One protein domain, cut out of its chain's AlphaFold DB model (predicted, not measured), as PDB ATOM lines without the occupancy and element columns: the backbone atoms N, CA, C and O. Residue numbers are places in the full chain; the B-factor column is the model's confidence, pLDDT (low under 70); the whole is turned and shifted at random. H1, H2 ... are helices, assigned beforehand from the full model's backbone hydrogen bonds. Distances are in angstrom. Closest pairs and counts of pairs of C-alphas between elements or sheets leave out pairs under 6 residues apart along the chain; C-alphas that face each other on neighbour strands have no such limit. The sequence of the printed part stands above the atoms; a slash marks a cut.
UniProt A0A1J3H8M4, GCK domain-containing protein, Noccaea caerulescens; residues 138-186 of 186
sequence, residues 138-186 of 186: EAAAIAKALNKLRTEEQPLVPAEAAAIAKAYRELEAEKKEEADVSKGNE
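Overview. This is residues 138 to 186 of the 186 residues of the protein "GCK domain-containing protein" of Noccaea caerulescens (UniProt A0A1J3H8M4). A short helix, H1, and a long one, H2, make a lopsided L: the first turns of H1 meet the first turns of H2, and the loop of residues 150 to 157 folds back between them. Most of the length is H2, whose residues 170 to 183 stick out with the tail to 186. The printed part has 49 residues with two named helices, H1 then H2, and no named strand; it is all helix and extended, a rod of 53 by 18 by 13 A with a radius of gyration of the C-alphas of 15.8 A.

Arrangement. Look first at H1, residues 139 to 149, then at H2, residues 158 to 183, which touches it with residues 158 to 165 alone. Their closest C-alphas, of Ala 139 and Ala 162, are 5.0 A apart. They run opposite ways at a steep tilt of 69 degrees, only just short of about perpendicular. In both helices every O i to N i+4 pair is within hydrogen-bond range.

Along the chain. Find C-alpha 139 at (20.149, -17.831, -53.785); from there H1 runs 15.4 A to C-alpha 149. H2 starts at C-alpha 158, (26.789, -19.143, -56.395), and runs 38.0 A to C-alpha 183, (3.606, -13.944, -26.800).

Size, cuts and confidence. The C-alphas farthest apart, of Glu 153 and Glu 186, are 53.4 A apart. The printed part has no cut, and the link from H1 to H2 is short. Confidence is under 70 at residues 151 to 156 and 180 to 186.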
ATOM      1  N   GLU A 138      15.959 -17.150 -51.881       91.31
ATOM      2  CA  GLU A 138      16.381 -17.872 -53.078       91.31
ATOM      3  C   GLU A 138      17.739 -17.357 -53.567       91.31
ATOM      4  O   GLU A 138      17.874 -16.245 -54.083       91.31
ATOM      5  N   ALA A 139      18.773 -18.194 -53.441       88.69
ATOM      6  CA  ALA A 139      20.149 -17.831 -53.785       88.69
ATOM      7  C   ALA A 139      20.307 -17.358 -55.243       88.69
ATOM      8  O   ALA A 139      21.098 -16.458 -55.510       88.69
ATOM      9  N   ALA A 140      19.544 -17.922 -56.186       89.75
ATOM     10  CA  ALA A 140      19.584 -17.517 -57.591       89.75
ATOM     11  C   ALA A 140      19.011 -16.105 -57.815       89.75
ATOM     12  O   ALA A 140      19.599 -15.319 -58.557       89.75
ATOM     13  N   ALA A 141      17.911 -15.757 -57.140       90.56
ATOM     14  CA  ALA A 141      17.319 -14.421 -57.207       90.56
ATOM     15  C   ALA A 141      18.232 -13.375 -56.547       90.56
ATOM     16  O   ALA A 141      18.458 -12.307 -57.112       90.56
ATOM     17  N   ILE A 142      18.848 -13.724 -55.412       88.38
ATOM     18  CA  ILE A 142      19.860 -12.895 -54.742       88.38
ATOM     19  C   ILE A 142      21.069 -12.666 -55.662       88.38
ATOM     20  O   ILE A 142      21.494 -11.527 -55.839       88.38
ATOM     21  N   ALA A 143      21.598 -13.717 -56.299       89.00
ATOM     22  CA  ALA A 143      22.709 -13.595 -57.243       89.00
ATOM     23  C   ALA A 143      22.346 -12.703 -58.441       89.00
ATOM     24  O   ALA A 143      23.111 -11.809 -58.799       89.00
ATOM     25  N   LYS A 144      21.164 -12.909 -59.038       88.94
ATOM     26  CA  LYS A 144      20.665 -12.113 -60.167       88.94
ATOM     27  C   LYS A 144      20.540 -10.632 -59.803       88.94
ATOM     28  O   LYS A 144      21.048  -9.787 -60.536       88.94
ATOM     29  N   ALA A 145      19.915 -10.317 -58.670       89.12
ATOM     30  CA  ALA A 145      19.732  -8.941 -58.217       89.12
ATOM     31  C   ALA A 145      21.063  -8.250 -57.897       89.12
ATOM     32  O   ALA A 145      21.278  -7.107 -58.291       89.12
ATOM     33  N   LEU A 146      21.991  -8.948 -57.240       86.94
ATOM     34  CA  LEU A 146      23.302  -8.387 -56.930       86.94
ATOM     35  C   LEU A 146      24.173  -8.194 -58.179       86.94
ATOM     36  O   LEU A 146      24.876  -7.190 -58.274       86.94
ATOM     37  N   ASN A 147      24.096  -9.102 -59.159       86.50
ATOM     38  CA  ASN A 147      24.785  -8.935 -60.441       86.50
ATOM     39  C   ASN A 147      24.255  -7.716 -61.214       86.50
ATOM     40  O   ASN A 147      25.053  -6.999 -61.805       86.50
ATOM     41  N   LYS A 148      22.947  -7.419 -61.158       85.75
ATOM     42  CA  LYS A 148      22.372  -6.194 -61.753       85.75
ATOM     43  C   LYS A 148      22.843  -4.900 -61.073       85.75
ATOM     44  O   LYS A 148      22.832  -3.851 -61.702       85.75
ATOM     45  N   LEU A 149      23.205  -4.957 -59.789       83.25
ATOM     46  CA  LEU A 149      23.640  -3.793 -59.004       83.25
ATOM     47  C   LEU A 149      25.154  -3.537 -59.079       83.25
ATOM     48  O   LEU A 149      25.603  -2.457 -58.700       83.25
ATOM     49  N   ARG A 150      25.955  -4.509 -59.534       80.50
ATOM     50  CA  ARG A 150      27.410  -4.352 -59.665       80.50
ATOM     51  C   ARG A 150      27.769  -3.637 -60.963       80.50
ATOM     52  O   ARG A 150      27.397  -4.079 -62.040       80.50
ATOM     53  N   THR A 151      28.582  -2.590 -60.851       65.38
ATOM     54  CA  THR A 151      29.151  -1.852 -61.989       65.38
ATOM     55  C   THR A 151      30.525  -2.365 -62.451       65.38
ATOM     56  O   THR A 151      31.024  -1.853 -63.442       65.38
ATOM     57  N   GLU A 152      31.139  -3.369 -61.797       56.50
ATOM     58  CA  GLU A 152      32.442  -3.944 -62.215       56.50
ATOM     59  C   GLU A 152      32.530  -5.489 -62.128       56.50
ATOM     60  O   GLU A 152      31.983  -6.124 -61.217       56.50
ATOM     61  N   GLU A 153      33.271  -6.072 -63.083       64.69
ATOM     62  CA  GLU A 153      33.285  -7.454 -63.618       64.69
ATOM     63  C   GLU A 153      33.758  -8.611 -62.705       64.69
ATOM     64  O   GLU A 153      34.708  -9.323 -63.023       64.69
ATOM     65  N   GLN A 154      33.062  -8.939 -61.620       61.56
ATOM     66  CA  GLN A 154      33.105 -10.331 -61.135       61.56
ATOM     67  C   GLN A 154      31.695 -10.785 -60.764       61.56
ATOM     68  O   GLN A 154      31.094 -10.207 -59.859       61.56
ATOM     69  N   PRO A 155      31.146 -11.803 -61.445       60.31
ATOM     70  CA  PRO A 155      29.885 -12.400 -61.041       60.31
ATOM     71  C   PRO A 155      29.985 -12.847 -59.583       60.31
ATOM     72  O   PRO A 155      30.958 -13.507 -59.208       60.31
ATOM     73  N   LEU A 156      28.990 -12.506 -58.764       63.75
ATOM     74  CA  LEU A 156      28.865 -13.106 -57.438       63.75
ATOM     75  C   LEU A 156      28.772 -14.617 -57.607       63.75
ATOM     76  O   LEU A 156      27.886 -15.125 -58.301       63.75
ATOM     77  N   VAL A 157      29.713 -15.339 -57.004       72.69
ATOM     78  CA  VAL A 157      29.757 -16.786 -57.183       72.69
ATOM     79  C   VAL A 157      28.560 -17.420 -56.462       72.69
ATOM     80  O   VAL A 157      28.174 -16.960 -55.383       72.69
ATOM     81  N   PRO A 158      27.968 -18.506 -56.992       73.19
ATOM     82  CA  PRO A 158      26.789 -19.143 -56.395       73.19
ATOM     83  C   PRO A 158      26.953 -19.512 -54.912       73.19
ATOM     84  O   PRO A 158      25.978 -19.530 -54.164       73.19
ATOM     85  N   ALA A 159      28.188 -19.772 -54.471       78.69
ATOM     86  CA  ALA A 159      28.519 -20.036 -53.074       78.69
ATOM     87  C   ALA A 159      28.317 -18.811 -52.161       78.69
ATOM     88  O   ALA A 159      27.804 -18.956 -51.053       78.69
ATOM     89  N   GLU A 160      28.671 -17.609 -52.625       82.38
ATOM     90  CA  GLU A 160      28.462 -16.359 -51.884       82.38
ATOM     91  C   GLU A 160      26.970 -16.028 -51.800       82.38
ATOM     92  O   GLU A 160      26.457 -15.736 -50.720       82.38
ATOM     93  N   ALA A 161      26.235 -16.188 -52.904       83.69
ATOM     94  CA  ALA A 161      24.787 -16.011 -52.908       83.69
ATOM     95  C   ALA A 161      24.067 -17.023 -51.995       83.69
ATOM     96  O   ALA A 161      23.128 -16.662 -51.284       83.69
ATOM     97  N   ALA A 162      24.531 -18.277 -51.948       86.19
ATOM     98  CA  ALA A 162      24.003 -19.298 -51.044       86.19
ATOM     99  C   ALA A 162      24.301 -18.999 -49.564       86.19
ATOM    100  O   ALA A 162      23.461 -19.273 -48.703       86.19
ATOM    101  N   ALA A 163      25.466 -18.422 -49.254       88.06
ATOM    102  CA  ALA A 163      25.802 -17.985 -47.901       88.06
ATOM    103  C   ALA A 163      24.898 -16.829 -47.443       88.06
ATOM    104  O   ALA A 163      24.368 -16.877 -46.334       88.06
ATOM    105  N   ILE A 164      24.645 -15.849 -48.319       87.00
ATOM    106  CA  ILE A 164      23.710 -14.741 -48.058       87.00
ATOM    107  C   ILE A 164      22.287 -15.277 -47.849       87.00
ATOM    108  O   ILE A 164      21.638 -14.950 -46.858       87.00
ATOM    109  N   ALA A 165      21.823 -16.164 -48.733       89.19
ATOM    110  CA  ALA A 165      20.529 -16.836 -48.618       89.19
ATOM    111  C   ALA A 165      20.367 -17.620 -47.304       89.19
ATOM    112  O   ALA A 165      19.278 -17.691 -46.734       89.19
ATOM    113  N   LYS A 166      21.437 -18.264 -46.829       90.06
ATOM    114  CA  LYS A 166      21.441 -18.977 -45.550       90.06
ATOM    115  C   LYS A 166      21.349 -18.000 -44.374       90.06
ATOM    116  O   LYS A 166      20.479 -18.186 -43.531       90.06
ATOM    117  N   ALA A 167      22.179 -16.957 -44.362       88.75
ATOM    118  CA  ALA A 167      22.167 -15.938 -43.313       88.75
ATOM    119  C   ALA A 167      20.800 -15.242 -43.206       88.75
ATOM    120  O   ALA A 167      20.305 -15.019 -42.107       88.75
ATOM    121  N   TYR A 168      20.149 -14.961 -44.339       86.38
ATOM    122  CA  TYR A 168      18.810 -14.371 -44.347       86.38
ATOM    123  C   TYR A 168      17.776 -15.270 -43.653       86.38
ATOM    124  O   TYR A 168      17.034 -14.813 -42.789       86.38
ATOM    125  N   ARG A 169      17.777 -16.572 -43.965       86.81
ATOM    126  CA  ARG A 169      16.866 -17.545 -43.343       86.81
ATOM    127  C   ARG A 169      17.119 -17.732 -41.847       86.81
ATOM    128  O   ARG A 169      16.167 -17.923 -41.098       86.81
ATOM    129  N   GLU A 170      18.377 -17.680 -41.415       89.88
ATOM    130  CA  GLU A 170      18.738 -17.735 -39.992       89.88
ATOM    131  C   GLU A 170      18.195 -16.507 -39.243       89.88
ATOM    132  O   GLU A 170      17.507 -16.672 -38.239       89.88
ATOM    133  N   LEU A 171      18.358 -15.300 -39.796       84.44
ATOM    134  CA  LEU A 171      17.801 -14.067 -39.218       84.44
ATOM    135  C   LEU A 171      16.266 -14.077 -39.139       84.44
ATOM    136  O   LEU A 171      15.676 -13.542 -38.199       84.44
ATOM    137  N   GLU A 172      15.584 -14.651 -40.133       83.25
ATOM    138  CA  GLU A 172      14.127 -14.801 -40.085       83.25
ATOM    139  C   GLU A 172      13.662 -15.818 -39.039       83.25
ATOM    140  O   GLU A 172      12.590 -15.642 -38.452       83.25
ATOM    141  N   ALA A 173      14.439 -16.876 -38.806       85.38
ATOM    142  CA  ALA A 173      14.157 -17.855 -37.764       85.38
ATOM    143  C   ALA A 173      14.317 -17.233 -36.369       85.38
ATOM    144  O   ALA A 173      13.400 -17.346 -35.558       85.38
ATOM    145  N   GLU A 174      15.400 -16.488 -36.132       84.81
ATOM    146  CA  GLU A 174      15.639 -15.775 -34.869       84.81
ATOM    147  C   GLU A 174      14.508 -14.781 -34.556       84.81
ATOM    148  O   GLU A 174      13.960 -14.779 -33.454       84.81
ATOM    149  N   LYS A 175      14.049 -14.008 -35.551       82.00
ATOM    150  CA  LYS A 175      12.900 -13.095 -35.388       82.00
ATOM    151  C   LYS A 175      11.599 -13.809 -35.027       82.00
ATOM    152  O   LYS A 175      10.762 -13.244 -34.321       82.00
ATOM    153  N   LYS A 176      11.382 -15.023 -35.542       76.56
ATOM    154  CA  LYS A 176      10.197 -15.829 -35.207       76.56
ATOM    155  C   LYS A 176      10.281 -16.366 -33.781       76.56
ATOM    156  O   LYS A 176       9.265 -16.344 -33.093       76.56
ATOM    157  N   GLU A 177      11.462 -16.782 -33.330       76.75
ATOM    158  CA  GLU A 177      11.677 -17.218 -31.945       76.75
ATOM    159  C   GLU A 177      11.495 -16.061 -30.949       76.75
ATOM    160  O   GLU A 177      10.790 -16.217 -29.955       76.75
ATOM    161  N   GLU A 178      12.015 -14.866 -31.243       72.06
ATOM    162  CA  GLU A 178      11.796 -13.675 -30.407       72.06
ATOM    163  C   GLU A 178      10.314 -13.261 -30.336       72.06
ATOM    164  O   GLU A 178       9.812 -12.872 -29.275       72.06
ATOM    165  N   ALA A 179       9.581 -13.370 -31.449       71.62
ATOM    166  CA  ALA A 179       8.153 -13.062 -31.499       71.62
ATOM    167  C   ALA A 179       7.286 -14.080 -30.731       71.62
ATOM    168  O   ALA A 179       6.247 -13.703 -30.181       71.62
ATOM    169  N   ASP A 180       7.698 -15.349 -30.687       68.06
ATOM    170  CA  ASP A 180       7.010 -16.412 -29.946       68.06
ATOM    171  C   ASP A 180       7.254 -16.291 -28.431       68.06
ATOM    172  O   ASP A 180       6.311 -16.322 -27.639       68.06
ATOM    173  N   VAL A 181       8.495 -15.994 -28.026       69.31
ATOM    174  CA  VAL A 181       8.867 -15.731 -26.622       69.31
ATOM    175  C   VAL A 181       8.131 -14.511 -26.050       69.31
ATOM    176  O   VAL A 181       7.750 -14.510 -24.879       69.31
ATOM    177  N   SER A 182       7.878 -13.488 -26.870       59.97
ATOM    178  CA  SER A 182       7.111 -12.300 -26.471       59.97
ATOM    179  C   SER A 182       5.622 -12.599 -26.224       59.97
ATOM    180  O   SER A 182       5.027 -12.036 -25.310       59.97
ATOM    181  N   LYS A 183       5.019 -13.539 -26.969       62.44
ATOM    182  CA  LYS A 183       3.606 -13.944 -26.800       62.44
ATOM    183  C   LYS A 183       3.359 -14.924 -25.650       62.44
ATOM    184  O   LYS A 183       2.219 -15.067 -25.225       62.44
ATOM    185  N   GLY A 184       4.392 -15.610 -25.163       56.03
ATOM    186  CA  GLY A 184       4.280 -16.589 -24.074       56.03
ATOM    187  C   GLY A 184       4.296 -16.007 -22.652       56.03
ATOM    188  O   GLY A 184       4.157 -16.771 -21.702       56.03
ATOM    189  N   ASN A 185       4.486 -14.692 -22.498       54.41
ATOM    190  CA  ASN A 185       4.623 -14.007 -21.202       54.41
ATOM    191  C   ASN A 185       3.444 -13.072 -20.847       54.41
ATOM    192  O   ASN A 185       3.572 -12.286 -19.905       54.41
ATOM    193  N   GLU A 186       2.319 -13.145 -21.571       47.66
ATOM    194  CA  GLU A 186       1.097 -12.351 -21.321       47.66
ATOM    195  C   GLU A 186      -0.036 -13.179 -20.692       47.66
ATOM    196  O   GLU A 186      -0.259 -14.331 -21.136       47.66
TER     197      GLU A 186